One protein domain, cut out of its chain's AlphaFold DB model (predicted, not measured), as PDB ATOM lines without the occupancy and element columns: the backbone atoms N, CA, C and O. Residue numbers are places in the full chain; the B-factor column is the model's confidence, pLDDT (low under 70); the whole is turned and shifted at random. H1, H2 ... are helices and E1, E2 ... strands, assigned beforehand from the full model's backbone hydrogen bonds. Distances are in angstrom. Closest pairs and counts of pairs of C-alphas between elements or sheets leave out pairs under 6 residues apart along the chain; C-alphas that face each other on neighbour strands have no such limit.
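This is residues 430 to 573 of the 1123 residues of the protein "TNase-like domain-containing protein" of Gammaproteobacteria bacterium (UniProt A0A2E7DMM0). The long helix H1 sits in the middle of a small helical body, between the longer H4 on one side and the shorter pair H2 and H3 on the other; a narrow two-stranded arm reaches far away from it, E1 and E4 making its base and E2 and E3 its outer part. The small hairpin of E5 and E6 packs on H2 and H3 at one end of the body, and beyond H4 residues 559 to 573, with H5, stick out alone. The printed part has 144 residues, with five named helices and six named strands in the order H1 E1 E2 E3 E4 H2 H3 E5 E6 H4 H5; the strands form three two-stranded antiparallel sheets, and the class is mixed, helices and strands. The whole is loose, with a radius of gyration of the C-alphas of 20.2 A, and flat, spanning 65 by 50 by 25 A.

H1, residues 430 to 450, is the hub, touching three helices. It touches H4, residues 536 to 559, at a shallow tilt of 20 degrees, opposite ways, with the C-alphas of Glu 438 and Tyr 547 closest at 4.7 A. It touches H2, residues 489 to 497, at a shallow tilt of 26 degrees, opposite ways; the closest C-alphas, of Ile 440 and Val 493, are 6.5 A apart. With its residues 433 to 440 alone it touches H3, residues 507 to 520, at a steep tilt of 46 degrees, the same way, with the C-alphas of Gly 437 and Val 510 closest at 6.3 A. H2 and H3 form a helical hairpin, in which H3 touches H2 with residues 507 to 511 alone; the C-alphas of Val 497 and Asn 507 are closest at 5.4 A. H2 and H4 are apart. After H1 comes E1, residues 453 to 456, the antiparallel neighbour of E4, residues 483 to 486, with N 453 and O 486 2.8 A apart, within hydrogen-bond range. The closest C-alphas of H1 and E1, of Asp 446 and Ser 453, are 5.2 A apart. E2, residues 460 to 467, and E3, residues 473 to 480, form an antiparallel hairpin, with N 464 and O 476 2.8 A apart. E3 bends by 52 degrees at residue 477 and runs on into E4 at 34 degrees across a break of 2 residues. E5, residues 524 to 527, and E6, residues 530 to 533, form another antiparallel hairpin, with N 525 and O 532 2.9 A apart. Gly 490 of H2 and Ile 531 of E6 have their C-alphas 5.6 A apart, the closest of that pair. H5, residues 563 to 572, is apart from H4. In H1, H2, H3 and H5 every O i to N i+4 pair is within hydrogen-bond range; in H4, 18 of 20 are.

H1 runs 29.7 A from C-alpha 430 at (105.893, 149.367, 130.229). E1 spans 9.8 A, E2 21.8 A, E3 20.0 A and E4 9.3 A; E2 ends at C-alpha 467, at (134.808, 113.671, 122.856). H2 spans 12.1 A, H3 19.7 A, E5 10.0 A and E6 9.9 A. H4 runs 34.9 A, and H5 runs 14.1 A to C-alpha 572 at (88.472, 146.328, 122.014).

The C-alphas of Gly 470 and Lys 520 are the two farthest apart, 66.8 A. The printed part has no cut and no long link. Its mean pLDDT is 86.6; residues 467 to 469, 471, 473 and 561 are under 70.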
ATOM      1  N   PRO A 430     105.448 148.690 129.006       90.12
ATOM      2  CA  PRO A 430     105.893 149.367 130.229       90.12
ATOM      3  C   PRO A 430     107.046 148.647 130.938       90.12
ATOM      4  O   PRO A 430     108.005 149.292 131.358       90.12
ATOM      5  N   LEU A 431     107.006 147.312 131.019       89.44
ATOM      6  CA  LEU A 431     108.055 146.532 131.672       89.44
ATOM      7  C   LEU A 431     109.372 146.580 130.888       89.44
ATOM      8  O   LEU A 431     110.412 146.820 131.490       89.44
ATOM      9  N   GLN A 432     109.356 146.416 129.559       91.00
ATOM     10  CA  GLN A 432     110.573 146.563 128.745       91.00
ATOM     11  C   GLN A 432     111.100 148.002 128.761       91.00
ATOM     12  O   GLN A 432     112.309 148.194 128.804       91.00
ATOM     13  N   THR A 433     110.210 149.001 128.789       92.88
ATOM     14  CA  THR A 433     110.560 150.428 128.916       92.88
ATOM     15  C   THR A 433     111.314 150.666 130.221       92.88
ATOM     16  O   THR A 433     112.369 151.300 130.231       92.88
ATOM     17  N   SER A 434     110.810 150.094 131.314       92.50
ATOM     18  CA  SER A 434     111.423 150.197 132.632       92.50
ATOM     19  C   SER A 434     112.728 149.401 132.756       92.50
ATOM     20  O   SER A 434     113.719 149.932 133.246       92.50
ATOM     21  N   LEU A 435     112.785 148.170 132.238       91.00
ATOM     22  CA  LEU A 435     114.006 147.352 132.219       91.00
ATOM     23  C   LEU A 435     115.110 147.967 131.346       91.00
ATOM     24  O   LEU A 435     116.284 147.876 131.703       91.00
ATOM     25  N   LEU A 436     114.761 148.601 130.221       94.44
ATOM     26  CA  LEU A 436     115.714 149.353 129.404       94.44
ATOM     27  C   LEU A 436     116.236 150.575 130.168       94.44
ATOM     28  O   LEU A 436     117.444 150.793 130.208       94.44
ATOM     29  N   GLY A 437     115.343 151.331 130.813       95.81
ATOM     30  CA  GLY A 437     115.712 152.464 131.659       95.81
ATOM     31  C   GLY A 437     116.645 152.065 132.806       95.81
ATOM     32  O   GLY A 437     117.699 152.673 132.977       95.81
ATOM     33  N   GLU A 438     116.321 150.981 133.522       95.12
ATOM     34  CA  GLU A 438     117.158 150.374 134.567       95.12
ATOM     35  C   GLU A 438     118.554 150.007 134.029       95.12
ATOM     36  O   GLU A 438     119.567 150.260 134.684       95.12
ATOM     37  N   ARG A 439     118.627 149.437 132.820       95.06
ATOM     38  CA  ARG A 439     119.879 148.983 132.193       95.06
ATOM     39  C   ARG A 439     120.747 150.122 131.676       95.06
ATOM     40  O   ARG A 439     121.956 150.075 131.889       95.06
ATOM     41  N   ILE A 440     120.148 151.137 131.050       95.88
ATOM     42  CA  ILE A 440     120.850 152.365 130.649       95.88
ATOM     43  C   ILE A 440     121.383 153.062 131.901       95.88
ATOM     44  O   ILE A 440     122.571 153.367 131.968       95.88
ATOM     45  N   ALA A 441     120.537 153.242 132.919       96.50
ATOM     46  CA  ALA A 441     120.926 153.840 134.189       96.50
ATOM     47  C   ALA A 441     122.090 153.076 134.840       96.50
ATOM     48  O   ALA A 441     123.116 153.676 135.150       96.50
ATOM     49  N   ARG A 442     122.001 151.744 134.957       95.94
ATOM     50  CA  ARG A 442     123.086 150.941 135.534       95.94
ATOM     51  C   ARG A 442     124.382 151.029 134.724       95.94
ATOM     52  O   ARG A 442     125.443 151.198 135.313       95.94
ATOM     53  N   GLY A 443     124.313 150.961 133.396       95.88
ATOM     54  CA  GLY A 443     125.512 151.069 132.563       95.88
ATOM     55  C   GLY A 443     126.162 152.458 132.615       95.88
ATOM     56  O   GLY A 443     127.384 152.560 132.541       95.88
ATOM     57  N   LEU A 444     125.374 153.525 132.803       96.50
ATOM     58  CA  LEU A 444     125.889 154.874 133.058       96.50
ATOM     59  C   LEU A 444     126.530 154.999 134.453       96.50
ATOM     60  O   LEU A 444     127.526 155.706 134.590       96.50
ATOM     61  N   GLU A 445     126.010 154.299 135.469       96.19
ATOM     62  CA  GLU A 445     126.648 154.186 136.792       96.19
ATOM     63  C   GLU A 445     128.003 153.462 136.689       96.19
ATOM     64  O   GLU A 445     129.003 153.959 137.212       96.19
ATOM     65  N   ASP A 446     128.060 152.333 135.970       94.69
ATOM     66  CA  ASP A 446     129.301 151.582 135.729       94.69
ATOM     67  C   ASP A 446     130.325 152.452 134.964       94.69
ATOM     68  O   ASP A 446     131.461 152.607 135.404       94.69
ATOM     69  N   LEU A 447     129.918 153.136 133.883       95.88
ATOM     70  CA  LEU A 447     130.785 154.078 133.152       95.88
ATOM     71  C   LEU A 447     131.299 155.229 134.031       95.88
ATOM     72  O   LEU A 447     132.456 155.625 133.904       95.88
ATOM     73  N   ALA A 448     130.468 155.768 134.926       94.62
ATOM     74  CA  ALA A 448     130.859 156.851 135.827       94.62
ATOM     75  C   ALA A 448     131.850 156.414 136.924       94.62
ATOM     76  O   ALA A 448     132.563 157.257 137.470       94.62
ATOM     77  N   THR A 449     131.881 155.120 137.262       92.06
ATOM     78  CA  THR A 449     132.654 154.569 138.391       92.06
ATOM     79  C   THR A 449     133.885 153.772 137.974       92.06
ATOM     80  O   THR A 449     134.933 153.899 138.604       92.06
ATOM     81  N   GLU A 450     133.771 152.977 136.913       93.75
ATOM     82  CA  GLU A 450     134.793 152.042 136.431       93.75
ATOM     83  C   GLU A 450     135.366 152.450 135.057       93.75
ATOM     84  O   GLU A 450     136.304 151.818 134.577       93.75
ATOM     85  N   ALA A 451     134.836 153.511 134.424       94.81
ATOM     86  CA  ALA A 451     135.136 153.941 133.044       94.81
ATOM     87  C   ALA A 451     134.828 152.889 131.954       94.81
ATOM     88  O   ALA A 451     135.156 153.071 130.779       94.81
ATOM     89  N   VAL A 452     134.160 151.800 132.334       95.31
ATOM     90  CA  VAL A 452     133.736 150.701 131.471       95.31
ATOM     91  C   VAL A 452     132.420 150.135 132.001       95.31
ATOM     92  O   VAL A 452     132.209 150.065 133.206       95.31
ATOM     93  N   SER A 453     131.532 149.715 131.105       95.19
ATOM     94  CA  SER A 453     130.359 148.915 131.448       95.19
ATOM     95  C   SER A 453     130.375 147.623 130.636       95.19
ATOM     96  O   SER A 453     130.304 147.642 129.405       95.19
ATOM     97  N   THR A 454     130.482 146.488 131.329       92.50
ATOM     98  CA  THR A 454     130.495 145.159 130.708       92.50
ATOM     99  C   THR A 454     129.069 144.680 130.436       92.50
ATOM    100  O   THR A 454     128.408 144.096 131.301       92.50
ATOM    101  N   GLN A 455     128.595 144.874 129.208       92.00
ATOM    102  CA  GLN A 455     127.285 144.406 128.764       92.00
ATOM    103  C   GLN A 455     127.346 142.981 128.203       92.00
ATOM    104  O   GLN A 455     128.385 142.501 127.753       92.00
ATOM    105  N   THR A 456     126.221 142.264 128.248       85.06
ATOM    106  CA  THR A 456     126.126 140.897 127.708       85.06
ATOM    107  C   THR A 456     125.659 140.950 126.259       85.06
ATOM    108  O   THR A 456     124.591 141.489 125.992       85.06
ATOM    109  N   GLU A 457     126.439 140.393 125.330       78.06
ATOM    110  CA  GLU A 457     126.076 140.336 123.909       78.06
ATOM    111  C   GLU A 457     124.820 139.507 123.653       78.06
ATOM    112  O   GLU A 457     124.485 138.575 124.396       78.06
ATOM    113  N   SER A 458     124.214 139.771 122.490       70.38
ATOM    114  CA  SER A 458     123.254 138.859 121.885       70.38
ATOM    115  C   SER A 458     123.792 137.422 121.902       70.38
ATOM    116  O   SER A 458     124.969 137.140 121.659       70.38
ATOM    117  N   THR A 459     122.910 136.500 122.251       73.06
ATOM    118  CA  THR A 459     123.285 135.125 122.558       73.06
ATOM    119  C   THR A 459     123.671 134.378 121.277       73.06
ATOM    120  O   THR A 459     122.881 134.338 120.337       73.06
ATOM    121  N   SER A 460     124.870 133.782 121.224       73.12
ATOM    122  CA  SER A 460     125.415 133.129 120.018       73.12
ATOM    123  C   SER A 460     125.450 131.598 120.134       73.12
ATOM    124  O   SER A 460     125.723 131.047 121.207       73.12
ATOM    125  N   GLN A 461     125.189 130.894 119.024       73.94
ATOM    126  CA  GLN A 461     125.369 129.439 118.958       73.94
ATOM    127  C   GLN A 461     126.852 129.114 118.797       73.94
ATOM    128  O   GLN A 461     127.527 129.670 117.930       73.94
ATOM    129  N   ILE A 462     127.345 128.161 119.583       76.06
ATOM    130  CA  ILE A 462     128.690 127.609 119.431       76.06
ATOM    131  C   ILE A 462     128.638 126.085 119.342       76.06
ATOM    132  O   ILE A 462     128.249 125.391 120.281       76.06
ATOM    133  N   THR A 463     129.102 125.531 118.225       78.25
ATOM    134  CA  THR A 463     129.237 124.079 118.085       78.25
ATOM    135  C   THR A 463     130.498 123.603 118.807       78.25
ATOM    136  O   THR A 463     131.610 123.724 118.290       78.25
ATOM    137  N   ARG A 464     130.348 123.035 120.009       73.62
ATOM    138  CA  ARG A 464     131.459 122.424 120.753       73.62
ATOM    139  C   ARG A 464     131.667 120.980 120.292       73.62
ATOM    140  O   ARG A 464     130.731 120.184 120.258       73.62
ATOM    141  N   LYS A 465     132.914 120.626 119.973       74.81
ATOM    142  CA  LYS A 465     133.339 119.229 119.800       74.81
ATOM    143  C   LYS A 465     133.522 118.603 121.184       74.81
ATOM    144  O   LYS A 465     134.423 119.000 121.916       74.81
ATOM    145  N   VAL A 466     132.674 117.643 121.533       70.94
ATOM    146  CA  VAL A 466     132.731 116.874 122.780       70.94
ATOM    147  C   VAL A 466     133.196 115.461 122.444       70.94
ATOM    148  O   VAL A 466     132.568 114.758 121.656       70.94
ATOM    149  N   PHE A 467     134.315 115.036 123.025       60.03
ATOM    150  CA  PHE A 467     134.808 113.671 122.856       60.03
ATOM    151  C   PHE A 467     133.950 112.713 123.689       60.03
ATOM    152  O   PHE A 467     133.893 112.832 124.913       60.03
ATOM    153  N   ILE A 468     133.286 111.767 123.026       69.56
ATOM    154  CA  ILE A 468     132.454 110.751 123.678       69.56
ATOM    155  C   ILE A 468     133.286 109.518 124.055       69.56
ATOM    156  O   ILE A 468     134.269 109.165 123.394       69.56
ATOM    157  N   LYS A 469     132.897 108.861 125.157       43.44
ATOM    158  CA  LYS A 469     133.560 107.667 125.710       43.44
ATOM    159  C   LYS A 469     133.494 106.548 124.656       43.44
ATOM    160  O   LYS A 469     132.427 106.011 124.399       43.44
ATOM    161  N   GLY A 470     134.623 106.271 123.998       75.69
ATOM    162  CA  GLY A 470     134.696 105.424 122.795       75.69
ATOM    163  C   GLY A 470     135.538 106.011 121.651       75.69
ATOM    164  O   GLY A 470     135.877 105.291 120.722       75.69
ATOM    165  N   GLY A 471     135.929 107.291 121.723       64.06
ATOM    166  CA  GLY A 471     136.844 107.921 120.756       64.06
ATOM    167  C   GLY A 471     136.162 108.686 119.617       64.06
ATOM    168  O   GLY A 471     136.843 109.343 118.835       64.06
ATOM    169  N   GLY A 472     134.828 108.664 119.552       74.56
ATOM    170  CA  GLY A 472     134.059 109.536 118.667       74.56
ATOM    171  C   GLY A 472     134.086 111.004 119.111       74.56
ATOM    172  O   GLY A 472     134.295 111.319 120.285       74.56
ATOM    173  N   VAL A 473     133.818 111.910 118.168       69.56
ATOM    174  CA  VAL A 473     133.620 113.341 118.432       69.56
ATOM    175  C   VAL A 473     132.161 113.689 118.162       69.56
ATOM    176  O   VAL A 473     131.746 113.786 117.008       69.56
ATOM    177  N   GLU A 474     131.384 113.913 119.217       75.75
ATOM    178  CA  GLU A 474     130.041 114.476 119.099       75.75
ATOM    179  C   GLU A 474     130.143 115.999 118.918       75.75
ATOM    180  O   GLU A 474     130.877 116.682 119.632       75.75
ATOM    181  N   ARG A 475     129.400 116.561 117.962       74.00
ATOM    182  CA  ARG A 475     129.193 118.012 117.878       74.00
ATOM    183  C   ARG A 475     127.951 118.356 118.696       74.00
ATOM    184  O   ARG A 475     126.855 117.990 118.289       74.00
ATOM    185  N   ARG A 476     128.114 119.051 119.824       71.81
ATOM    186  CA  ARG A 476     126.993 119.586 120.612       71.81
ATOM    187  C   ARG A 476     126.817 121.067 120.318       71.81
ATOM    188  O   ARG A 476     127.796 121.815 120.350       71.81
ATOM    189  N   GLN A 477     125.581 121.494 120.073       72.00
ATOM    190  CA  GLN A 477     125.266 122.918 120.090       72.00
ATOM    191  C   GLN A 477     125.234 123.389 121.541       72.00
ATOM    192  O   GLN A 477     124.479 122.880 122.363       72.00
ATOM    193  N   GLY A 478     126.113 124.333 121.854       72.88
ATOM    194  CA  GLY A 478     126.109 125.080 123.095       72.88
ATOM    195  C   GLY A 478     125.809 126.543 122.818       72.88
ATOM    196  O   GLY A 478     125.789 126.996 121.672       72.88
ATOM    197  N   VAL A 479     125.624 127.293 123.892       71.75
ATOM    198  CA  VAL A 479     125.330 128.719 123.834       71.75
ATOM    199  C   VAL A 479     126.466 129.497 124.485       71.75
ATOM    200  O   VAL A 479     126.990 129.096 125.530       71.75
ATOM    201  N   ARG A 480     126.877 130.597 123.848       76.62
ATOM    202  CA  ARG A 480     127.833 131.556 124.403       76.62
ATOM    203  C   ARG A 480     127.181 132.927 124.473       76.62
ATOM    204  O   ARG A 480     126.872 133.535 123.451       76.62
ATOM    205  N   HIS A 481     127.047 133.417 125.696       78.00
ATOM    206  CA  HIS A 481     126.876 134.835 125.954       78.00
ATOM    207  C   HIS A 481     128.245 135.492 125.769       78.00
ATOM    208  O   HIS A 481     129.203 135.143 126.470       78.00
ATOM    209  N   GLY A 482     128.364 136.361 124.770       80.44
ATOM    210  CA  GLY A 482     129.507 137.259 124.686       80.44
ATOM    211  C   GLY A 482     129.411 138.338 125.760       80.44
ATOM    212  O   GLY A 482     128.369 138.517 126.394       80.44
ATOM    213  N   LYS A 483     130.512 139.046 125.982       88.12
ATOM    214  CA  LYS A 483     130.552 140.241 126.821       88.12
ATOM    215  C   LYS A 483     131.231 141.340 126.016       88.12
ATOM    216  O   LYS A 483     132.304 141.080 125.474       88.12
ATOM    217  N   VAL A 484     130.610 142.513 125.946       91.25
ATOM    218  CA  VAL A 484     131.224 143.725 125.392       91.25
ATOM    219  C   VAL A 484     131.588 144.622 126.553       91.25
ATOM    220  O   VAL A 484     130.720 144.991 127.340       91.25
ATOM    221  N   ASP A 485     132.852 145.001 126.625       94.25
ATOM    222  CA  ASP A 485     133.290 146.100 127.469       94.25
ATOM    223  C   ASP A 485     133.080 147.399 126.686       94.25
ATOM    224  O   ASP A 485     133.696 147.614 125.641       94.25
ATOM    225  N   ILE A 486     132.149 148.233 127.152       94.56
ATOM    226  CA  ILE A 486     131.774 149.487 126.497       94.56
ATOM    227  C   ILE A 486     132.308 150.650 127.332       94.56
ATOM    228  O   ILE A 486     132.006 150.740 128.517       94.56
ATOM    229  N   THR A 487     133.089 151.540 126.720       95.19
ATOM    230  CA  THR A 487     133.770 152.670 127.390       95.19
ATOM    231  C   THR A 487     133.168 154.040 127.064       95.19
ATOM    232  O   THR A 487     133.642 155.059 127.553       95.19
ATOM    233  N   GLU A 488     132.139 154.093 126.216       93.94
ATOM    234  CA  GLU A 488     131.513 155.332 125.741       93.94
ATOM    235  C   GLU A 488     129.999 155.271 125.952       93.94
ATOM    236  O   GLU A 488     129.349 154.300 125.559       93.94
ATOM    237  N   ALA A 489     129.420 156.330 126.526       90.94
ATOM    238  CA  ALA A 489     127.995 156.370 126.846       90.94
ATOM    239  C   ALA A 489     127.094 156.272 125.600       90.94
ATOM    240  O   ALA A 489     126.063 155.609 125.663       90.94
ATOM    241  N   GLY A 490     127.494 156.855 124.459       90.88
ATOM    242  CA  GLY A 490     126.744 156.736 123.198       90.88
ATOM    243  C   GLY A 490     126.654 155.280 122.733       90.88
ATOM    244  O   GLY A 490     125.566 154.738 122.580       90.88
ATOM    245  N   LYS A 491     127.802 154.590 122.669       93.88
ATOM    246  CA  LYS A 491     127.877 153.164 122.307       93.88
ATOM    247  C   LYS A 491     127.114 152.255 123.274       93.88
ATOM    248  O   LYS A 491     126.573 151.241 122.843       93.88
ATOM    249  N   LEU A 492     127.060 152.597 124.565       92.94
ATOM    250  CA  LEU A 492     126.265 151.862 125.557       92.94
ATOM    251  C   LEU A 492     124.768 151.984 125.255       92.94
ATOM    252  O   LEU A 492     124.051 150.984 125.288       92.94
ATOM    253  N   VAL A 493     124.311 153.200 124.956       89.69
ATOM    254  CA  VAL A 493     122.925 153.463 124.571       89.69
ATOM    255  C   VAL A 493     122.595 152.730 123.278       89.69
ATOM    256  O   VAL A 493     121.648 151.953 123.286       89.69
ATOM    257  N   ASP A 494     123.389 152.884 122.217       91.75
ATOM    258  CA  ASP A 494     123.162 152.213 120.928       91.75
ATOM    259  C   ASP A 494     123.083 150.688 121.081       91.75
ATOM    260  O   ASP A 494     122.206 150.036 120.508       91.75
ATOM    261  N   PHE A 495     123.965 150.116 121.906       93.19
ATOM    262  CA  PHE A 495     123.974 148.690 122.218       93.19
ATOM    263  C   PHE A 495     122.680 148.237 122.912       93.19
ATOM    264  O   PHE A 495     122.098 147.223 122.523       93.19
ATOM    265  N   LEU A 496     122.216 148.973 123.928       91.56
ATOM    266  CA  LEU A 496     121.006 148.629 124.682       91.56
ATOM    267  C   LEU A 496     119.724 148.908 123.879       91.56
ATOM    268  O   LEU A 496     118.830 148.067 123.848       91.56
ATOM    269  N   VAL A 497     119.658 150.033 123.167       88.62
ATOM    270  CA  VAL A 497     118.560 150.427 122.264       88.62
ATOM    271  C   VAL A 497     118.417 149.447 121.096       88.62
ATOM    272  O   VAL A 497     117.295 149.137 120.690       88.62
ATOM    273  N   GLY A 498     119.531 148.923 120.576       88.00
ATOM    274  CA  GLY A 498     119.552 147.884 119.546       88.00
ATOM    275  C   GLY A 498     119.293 146.462 120.061       88.00
ATOM    276  O   GLY A 498     119.164 145.539 119.250       88.00
ATOM    277  N   HIS A 499     119.217 146.242 121.379       87.81
ATOM    278  CA  HIS A 499     119.093 144.897 121.934       87.81
ATOM    279  C   HIS A 499     117.658 144.347 121.757       87.81
ATOM    280  O   HIS A 499     116.691 144.980 122.189       87.81
ATOM    281  N   PRO A 500     117.473 143.149 121.163       83.50
ATOM    282  CA  PRO A 500     116.151 142.647 120.763       83.50
ATOM    283  C   PRO A 500     115.190 142.387 121.934       83.50
ATOM    284  O   PRO A 500     113.977 142.323 121.731       83.50
ATOM    285  N   ASP A 501     115.716 142.258 123.152       83.81
ATOM    286  CA  ASP A 501     114.937 142.009 124.369       83.81
ATOM    287  C   ASP A 501     114.116 143.240 124.818       83.81
ATOM    288  O   ASP A 501     113.185 143.085 125.607       83.81
ATOM    289  N   TYR A 502     114.412 144.433 124.280       89.38
ATOM    290  CA  TYR A 502     113.645 145.673 124.489       89.38
ATOM    291  C   TYR A 502     112.863 146.093 123.234       89.38
ATOM    292  O   TYR A 502     112.489 147.250 123.081       89.38
ATOM    293  N   SER A 503     112.614 145.173 122.296       86.25
ATOM    294  CA  SER A 503     111.967 145.476 121.003       86.25
ATOM    295  C   SER A 503     110.509 145.963 121.082       86.25
ATOM    296  O   SER A 503     109.943 146.320 120.049       86.25
ATOM    297  N   GLN A 504     109.891 145.973 122.267       86.62
ATOM    298  CA  GLN A 504     108.541 146.506 122.505       86.62
ATOM    299  C   GLN A 504     108.532 147.811 123.315       86.62
ATOM    300  O   GLN A 504     107.455 148.362 123.555       86.62
ATOM    301  N   ALA A 505     109.692 148.293 123.758       89.25
ATOM    302  CA  ALA A 505     109.825 149.606 124.366       89.25
ATOM    303  C   ALA A 505     110.042 150.678 123.285       89.25
ATOM    304  O   ALA A 505     110.565 150.409 122.201       89.25
ATOM    305  N   ASP A 506     109.639 151.915 123.578       92.31
ATOM    306  CA  ASP A 506     110.037 153.065 122.764       92.31
ATOM    307  C   ASP A 506     111.456 153.471 123.179       92.31
ATOM    308  O   ASP A 506     111.665 154.355 124.012       92.31
ATOM    309  N   ASN A 507     112.437 152.742 122.648       90.81
ATOM    310  CA  ASN A 507     113.836 152.847 123.058       90.81
ATOM    311  C   ASN A 507     114.388 154.261 122.833       90.81
ATOM    312  O   ASN A 507     115.140 154.777 123.661       90.81
ATOM    313  N   THR A 508     113.948 154.912 121.753       89.75
ATOM    314  CA  THR A 508     114.261 156.309 121.438       89.75
ATOM    315  C   THR A 508     113.692 157.251 122.494       89.75
ATOM    316  O   THR A 508     114.410 158.131 122.965       89.75
ATOM    317  N   LYS A 509     112.431 157.070 122.907       93.88
ATOM    318  CA  LYS A 509     111.825 157.880 123.972       93.88
ATOM    319  C   LYS A 509     112.496 157.647 125.325       93.88
ATOM    320  O   LYS A 509     112.839 158.628 125.974       93.88
ATOM    321  N   VAL A 510     112.732 156.395 125.735       94.25
ATOM    322  CA  VAL A 510     113.418 156.075 127.007       94.25
ATOM    323  C   VAL A 510     114.786 156.742 127.061       94.25
ATOM    324  O   VAL A 510     115.124 157.381 128.059       94.25
ATOM    325  N   TRP A 511     115.558 156.638 125.977       94.25
ATOM    326  CA  TRP A 511     116.849 157.301 125.905       94.25
ATOM    327  C   TRP A 511     116.722 158.828 125.923       94.25
ATOM    328  O   TRP A 511     117.415 159.470 126.705       94.25
ATOM    329  N   ASN A 512     115.829 159.418 125.122       93.56
ATOM    330  CA  ASN A 512     115.626 160.870 125.105       93.56
ATOM    331  C   ASN A 512     115.208 161.407 126.485       93.56
ATOM    332  O   ASN A 512     115.773 162.401 126.927       93.56
ATOM    333  N   ASP A 513     114.295 160.736 127.195       95.00
ATOM    334  CA  ASP A 513     113.853 161.134 128.539       95.00
ATOM    335  C   ASP A 513     115.035 161.159 129.538       95.00
ATOM    336  O   ASP A 513     115.183 162.113 130.306       95.00
ATOM    337  N   ILE A 514     115.914 160.144 129.499       95.81
ATOM    338  CA  ILE A 514     117.137 160.078 130.323       95.81
ATOM    339  C   ILE A 514     118.147 161.151 129.894       95.81
ATOM    340  O   ILE A 514     118.672 161.888 130.732       95.81
ATOM    341  N   ARG A 515     118.427 161.254 128.593       95.06
ATOM    342  CA  ARG A 515     119.395 162.192 128.017       95.06
ATOM    343  C   ARG A 515     119.021 163.629 128.341       95.06
ATOM    344  O   ARG A 515     119.841 164.359 128.882       95.06
ATOM    345  N   ASP A 516     117.785 164.022 128.056       95.75
ATOM    346  CA  ASP A 516     117.320 165.399 128.209       95.75
ATOM    347  C   ASP A 516     117.327 165.815 129.688       95.75
ATOM    348  O   ASP A 516     117.672 166.956 130.007       95.75
ATOM    349  N   LEU A 517     117.053 164.878 130.607       96.50
ATOM    350  CA  LEU A 517     117.233 165.073 132.047       96.50
ATOM    351  C   LEU A 517     118.708 165.322 132.413       96.50
ATOM    352  O   LEU A 517     119.022 166.341 133.036       96.50
ATOM    353  N   LEU A 518     119.618 164.431 132.008       96.94
ATOM    354  CA  LEU A 518     121.050 164.538 132.316       96.94
ATOM    355  C   LEU A 518     121.695 165.785 131.674       96.94
ATOM    356  O   LEU A 518     122.536 166.439 132.300       96.94
ATOM    357  N   THR A 519     121.274 166.161 130.464       96.50
ATOM    358  CA  THR A 519     121.716 167.371 129.754       96.50
ATOM    359  C   THR A 519     121.190 168.638 130.432       96.50
ATOM    360  O   THR A 519     121.965 169.560 130.700       96.50
ATOM    361  N   LYS A 520     119.900 168.685 130.800       97.06
ATOM    362  CA  LYS A 520     119.299 169.801 131.559       97.06
ATOM    363  C   LYS A 520     119.999 170.023 132.901       97.06
ATOM    364  O   LYS A 520     120.180 171.162 133.329       97.06
ATOM    365  N   GLU A 521     120.420 168.943 133.549       97.19
ATOM    366  CA  GLU A 521     121.168 168.973 134.806       97.19
ATOM    367  C   GLU A 521     122.677 169.252 134.644       97.19
ATOM    368  O   GLU A 521     123.386 169.298 135.659       97.19
ATOM    369  N   LYS A 522     123.161 169.463 133.409       97.00
ATOM    370  CA  LYS A 522     124.577 169.659 133.038       97.00
ATOM    371  C   LYS A 522     125.501 168.538 133.534       97.00
ATOM    372  O   LYS A 522     126.637 168.786 133.932       97.00
ATOM    373  N   ILE A 523     124.992 167.308 133.544       97.12
ATOM    374  CA  ILE A 523     125.750 166.094 133.879       97.12
ATOM    375  C   ILE A 523     126.489 165.580 132.641       97.12
ATOM    376  O   ILE A 523     127.641 165.156 132.740       97.12
ATOM    377  N   ILE A 524     125.832 165.660 131.482       96.69
ATOM    378  CA  ILE A 524     126.388 165.316 130.172       96.69
ATOM    379  C   ILE A 524     126.243 166.491 129.196       96.69
ATOM    380  O   ILE A 524     125.320 167.299 129.324       96.69
ATOM    381  N   ALA A 525     127.121 166.547 128.200       96.12
ATOM    382  CA  ALA A 525     126.919 167.295 126.963       96.12
ATOM    383  C   ALA A 525     126.720 166.315 125.800       96.12
ATOM    384  O   ALA A 525     127.236 165.200 125.814       96.12
ATOM    385  N   THR A 526     125.961 166.736 124.793       93.75
ATOM    386  CA  THR A 526     125.644 165.929 123.609       93.75
ATOM    387  C   THR A 526     126.003 166.717 122.357       93.75
ATOM    388  O   THR A 526     125.415 167.774 122.113       93.75
ATOM    389  N   GLN A 527     126.947 166.215 121.562       91.56
ATOM    390  CA  GLN A 527     127.357 166.819 120.292       91.56
ATOM    391  C   GLN A 527     127.119 165.812 119.159       91.56
ATOM    392  O   GLN A 527     128.009 165.054 118.774       91.56
ATOM    393  N   GLY A 528     125.884 165.787 118.650       87.44
ATOM    394  CA  GLY A 528     125.399 164.672 117.836       87.44
ATOM    395  C   GLY A 528     125.272 163.413 118.696       87.44
ATOM    396  O   GLY A 528     124.790 163.493 119.826       87.44
ATOM    397  N   ASP A 529     125.755 162.285 118.182       80.62
ATOM    398  CA  ASP A 529     125.730 160.989 118.879       80.62
ATOM    399  C   ASP A 529     126.823 160.871 119.966       80.62
ATOM    400  O   ASP A 529     126.792 159.970 120.808       80.62
ATOM    401  N   ASN A 530     127.784 161.804 119.994       88.12
ATOM    402  CA  ASN A 530     128.821 161.849 121.021       88.12
ATOM    403  C   ASN A 530     128.261 162.401 122.337       88.12
ATOM    404  O   ASN A 530     127.752 163.526 122.391       88.12
ATOM    405  N   ILE A 531     128.428 161.627 123.411       93.31
ATOM    406  CA  ILE A 531     128.036 161.985 124.776       93.31
ATOM    407  C   ILE A 531     129.298 162.210 125.608       93.31
ATOM    408  O   ILE A 531     130.036 161.267 125.893       93.31
ATOM    409  N   GLU A 532     129.521 163.451 126.029       94.25
ATOM    410  CA  GLU A 532     130.603 163.826 126.939       94.25
ATOM    411  C   GLU A 532     130.083 163.845 128.382       94.25
ATOM    412  O   GLU A 532     129.076 164.488 128.684       94.25
ATOM    413  N   ILE A 533     130.768 163.149 129.294       95.38
ATOM    414  CA  ILE A 533     130.433 163.143 130.724       95.38
ATOM    415  C   ILE A 533     131.108 164.352 131.383       95.38
ATOM    416  O   ILE A 533     132.300 164.323 131.676       95.38
ATOM    417  N   LEU A 534     130.335 165.409 131.645       96.12
ATOM    418  CA  LEU A 534     130.833 166.650 132.254       96.12
ATOM    419  C   LEU A 534     131.091 166.509 133.762       96.12
ATOM    420  O   LEU A 534     131.907 167.235 134.327       96.12
ATOM    421  N   ASN A 535     130.355 165.621 134.437       96.44
ATOM    422  CA  ASN A 535     130.451 165.426 135.883       96.44
ATOM    423  C   ASN A 535     130.205 163.951 136.263       96.44
ATOM    424  O   ASN A 535     129.051 163.569 136.483       96.44
ATOM    425  N   PRO A 536     131.260 163.117 136.356       94.50
ATOM    426  CA  PRO A 536     131.132 161.693 136.678       94.50
ATOM    427  C   PRO A 536     130.473 161.422 138.036       94.50
ATOM    428  O   PRO A 536     129.622 160.545 138.134       94.50
ATOM    429  N   GLN A 537     130.785 162.201 139.077       94.44
ATOM    430  CA  GLN A 537     130.214 162.000 140.416       94.44
ATOM    431  C   GLN A 537     128.700 162.255 140.429       94.44
ATOM    432  O   GLN A 537     127.937 161.476 141.002       94.44
ATOM    433  N   LYS A 538     128.251 163.321 139.754       95.88
ATOM    434  CA  LYS A 538     126.823 163.627 139.603       95.88
ATOM    435  C   LYS A 538     126.133 162.660 138.634       95.88
ATOM    436  O   LYS A 538     124.954 162.374 138.819       95.88
ATOM    437  N   LEU A 539     126.847 162.120 137.640       95.88
ATOM    438  CA  LEU A 539     126.326 161.038 136.803       95.88
ATOM    439  C   LEU A 539     126.090 159.775 137.629       95.88
ATOM    440  O   LEU A 539     125.007 159.218 137.532       95.88
ATOM    441  N   GLN A 540     127.037 159.362 138.475       95.25
ATOM    442  CA  GLN A 540     126.884 158.187 139.335       95.25
ATOM    443  C   GLN A 540     125.650 158.302 140.243       95.25
ATOM    444  O   GLN A 540     124.831 157.383 140.282       95.25
ATOM    445  N   SER A 541     125.491 159.422 140.962       93.81
ATOM    446  CA  SER A 541     124.330 159.603 141.842       93.81
ATOM    447  C   SER A 541     123.022 159.632 141.053       93.81
ATOM    448  O   SER A 541     122.076 158.934 141.414       93.81
ATOM    449  N   ARG A 542     122.980 160.346 139.921       96.69
ATOM    450  CA  ARG A 542     121.758 160.472 139.119       96.69
ATOM    451  C   ARG A 542     121.380 159.198 138.370       96.69
ATOM    452  O   ARG A 542     120.200 158.881 138.252       96.69
ATOM    453  N   ALA A 543     122.370 158.450 137.899       95.06
ATOM    454  CA  ALA A 543     122.195 157.120 137.333       95.06
ATOM    455  C   ALA A 543     121.613 156.158 138.378       95.06
ATOM    456  O   ALA A 543     120.687 155.411 138.070       95.06
ATOM    457  N   LYS A 544     122.064 156.237 139.635       92.81
ATOM    458  CA  LYS A 544     121.473 155.463 140.730       92.81
ATOM    459  C   LYS A 544     120.021 155.872 141.030       92.81
ATOM    460  O   LYS A 544     119.186 154.984 141.191       92.81
ATOM    461  N   ASP A 545     119.697 157.168 141.059       94.50
ATOM    462  CA  ASP A 545     118.303 157.630 141.217       94.50
ATOM    463  C   ASP A 545     117.397 157.084 140.102       94.50
ATOM    464  O   ASP A 545     116.283 156.628 140.358       94.50
ATOM    465  N   LEU A 546     117.878 157.125 138.852       95.62
ATOM    466  CA  LEU A 546     117.164 156.599 137.689       95.62
ATOM    467  C   LEU A 546     116.974 155.083 137.792       95.62
ATOM    468  O   LEU A 546     115.871 154.598 137.555       95.62
ATOM    469  N   TYR A 547     118.010 154.344 138.196       94.81
ATOM    470  CA  TYR A 547     117.935 152.904 138.450       94.81
ATOM    471  C   TYR A 547     116.842 152.571 139.483       94.81
ATOM    472  O   TYR A 547     115.987 151.718 139.233       94.81
ATOM    473  N   GLU A 548     116.825 153.276 140.620       90.12
ATOM    474  CA  GLU A 548     115.828 153.070 141.680       90.12
ATOM    475  C   GLU A 548     114.416 153.495 141.236       90.12
ATOM    476  O   GLU A 548     113.453 152.775 141.507       90.12
ATOM    477  N   GLY A 549     114.284 154.593 140.483       93.56
ATOM    478  CA  GLY A 549     113.012 155.071 139.934       93.56
ATOM    479  C   GLY A 549     112.402 154.136 138.884       93.56
ATOM    480  O   GLY A 549     111.214 153.812 138.960       93.56
ATOM    481  N   TYR A 550     113.206 153.628 137.943       93.75
ATOM    482  CA  TYR A 550     112.744 152.609 137.000       93.75
ATOM    483  C   TYR A 550     112.350 151.334 137.746       93.75
ATOM    484  O   TYR A 550     111.226 150.859 137.582       93.75
ATOM    485  N   ARG A 551     113.182 150.833 138.663       85.81
ATOM    486  CA  ARG A 551     112.841 149.650 139.462       85.81
ATOM    487  C   ARG A 551     111.553 149.816 140.281       85.81
ATOM    488  O   ARG A 551     110.780 148.865 140.367       85.81
ATOM    489  N   ALA A 552     111.283 151.002 140.831       84.06
ATOM    490  CA  ALA A 552     110.013 151.300 141.499       84.06
ATOM    491  C   ALA A 552     108.823 151.213 140.527       84.06
ATOM    492  O   ALA A 552     107.853 150.512 140.813       84.06
ATOM    493  N   SER A 553     108.940 151.805 139.331       86.81
ATOM    494  CA  SER A 553     107.882 151.731 138.311       86.81
ATOM    495  C   SER A 553     107.535 150.295 137.884       86.81
ATOM    496  O   SER A 553     106.390 150.041 137.530       86.81
ATOM    497  N   GLN A 554     108.464 149.329 137.975       83.62
ATOM    498  CA  GLN A 554     108.158 147.911 137.715       83.62
ATOM    499  C   GLN A 554     107.136 147.347 138.709       83.62
ATOM    500  O   GLN A 554     106.295 146.548 138.311       83.62
ATOM    501  N   ALA A 555     107.178 147.770 139.976       77.12
ATOM    502  CA  ALA A 555     106.198 147.362 140.981       77.12
ATOM    503  C   ALA A 555     104.838 148.047 140.765       77.12
ATOM    504  O   ALA A 555     103.793 147.411 140.913       77.12
ATOM    505  N   ASP A 556     104.843 149.323 140.372       81.06
ATOM    506  CA  ASP A 556     103.612 150.087 140.148       81.06
ATOM    507  C   ASP A 556     102.880 149.654 138.861       81.06
ATOM    508  O   ASP A 556     101.655 149.548 138.868       81.06
ATOM    509  N   ILE A 557     103.607 149.231 137.814       82.94
ATOM    510  CA  ILE A 557     103.050 148.620 136.586       82.94
ATOM    511  C   ILE A 557     102.098 147.443 136.887       82.94
ATOM    512  O   ILE A 557     101.132 147.239 136.149       82.94
ATOM    513  N   PHE A 558     102.328 146.682 137.964       73.75
ATOM    514  CA  PHE A 558     101.440 145.587 138.382       73.75
ATOM    515  C   PHE A 558     100.359 146.003 139.395       73.75
ATOM    516  O   PHE A 558      99.404 145.253 139.595       73.75
ATOM    517  N   ARG A 559     100.460 147.189 140.010       74.12
ATOM    518  CA  ARG A 559      99.412 147.753 140.882       74.12
ATOM    519  C   ARG A 559      98.359 148.537 140.113       74.12
ATOM    520  O   ARG A 559      97.180 148.438 140.450       74.12
ATOM    521  N   ASP A 560      98.759 149.263 139.073       70.25
ATOM    522  CA  ASP A 560      97.915 150.219 138.338       70.25
ATOM    523  C   ASP A 560      96.904 149.555 137.375       70.25
ATOM    524  O   ASP A 560      96.398 150.157 136.423       70.25
ATOM    525  N   ILE A 561      96.538 148.300 137.652       69.69
ATOM    526  CA  ILE A 561      95.494 147.552 136.952       69.69
ATOM    527  C   ILE A 561      94.119 148.099 137.364       69.69
ATOM    528  O   ILE A 561      93.418 147.572 138.242       69.69
ATOM    529  N   THR A 562      93.717 149.183 136.710       72.81
ATOM    530  CA  THR A 562      92.378 149.755 136.871       72.81
ATOM    531  C   THR A 562      91.308 148.851 136.249       72.81
ATOM    532  O   THR A 562      91.566 148.051 135.345       72.81
ATOM    533  N   GLU A 563      90.060 149.002 136.699       70.75
ATOM    534  CA  GLU A 563      88.932 148.374 136.002       70.75
ATOM    535  C   GLU A 563      88.782 148.886 134.567       70.75
ATOM    536  O   GLU A 563      88.322 148.135 133.712       70.75
ATOM    537  N   ASP A 564      89.179 150.131 134.294       70.81
ATOM    538  CA  ASP A 564      89.096 150.743 132.968       70.81
ATOM    539  C   ASP A 564      90.109 150.137 131.992       70.81
ATOM    540  O   ASP A 564      89.749 149.856 130.850       70.81
ATOM    541  N   THR A 565      91.310 149.783 132.460       73.50
ATOM    542  CA  THR A 565      92.271 148.967 131.699       73.50
ATOM    543  C   THR A 565      91.626 147.643 131.263       73.50
ATOM    544  O   THR A 565      91.695 147.256 130.096       73.50
ATOM    545  N   ILE A 566      90.915 146.976 132.180       73.62
ATOM    546  CA  ILE A 566      90.239 145.695 131.916       73.62
ATOM    547  C   ILE A 566      89.006 145.868 131.011       73.62
ATOM    548  O   ILE A 566      88.770 145.043 130.129       73.62
ATOM    549  N   ARG A 567      88.228 146.951 131.175       73.38
ATOM    550  CA  ARG A 567      87.147 147.336 130.241       73.38
ATOM    551  C   ARG A 567      87.702 147.582 128.833       73.38
ATOM    552  O   ARG A 567      87.071 147.145 127.877       73.38
ATOM    553  N   GLY A 568      88.883 148.190 128.707       76.44
ATOM    554  CA  GLY A 568      89.554 148.435 127.428       76.44
ATOM    555  C   GLY A 568      89.834 147.160 126.625       76.44
ATOM    556  O   GLY A 568      89.537 147.123 125.430       76.44
ATOM    557  N   PHE A 569      90.328 146.088 127.261       75.81
ATOM    558  CA  PHE A 569      90.550 144.806 126.567       75.81
ATOM    559  C   PHE A 569      89.251 144.161 126.083       75.81
ATOM    560  O   PHE A 569      89.183 143.681 124.954       75.81
ATOM    561  N   GLU A 570      88.216 144.163 126.924       70.62
ATOM    562  CA  GLU A 570      86.921 143.563 126.589       70.62
ATOM    563  C   GLU A 570      86.203 144.342 125.477       70.62
ATOM    564  O   GLU A 570      85.695 143.739 124.533       70.62
ATOM    565  N   GLN A 571      86.203 145.679 125.548       77.25
ATOM    566  CA  GLN A 571      85.572 146.550 124.549       77.25
ATOM    567  C   GLN A 571      86.330 146.571 123.214       77.25
ATOM    568  O   GLN A 571      85.707 146.714 122.164       77.25
ATOM    569  N   GLY A 572      87.658 146.405 123.232       72.56
ATOM    570  CA  GLY A 572      88.472 146.328 122.014       72.56
ATOM    571  C   GLY A 572      88.228 145.066 121.177       72.56
ATOM    572  O   GLY A 572      88.516 145.070 119.977       72.56
ATOM    573  N   GLY A 573      87.683 144.012 121.800       74.12
ATOM    574  CA  GLY A 573      87.426 142.708 121.195       74.12
ATOM    575  C   GLY A 573      88.704 141.906 120.921       74.12
ATOM    576  O   GLY A 573      89.675 142.398 120.345       74.12
TER     577      GLY A 573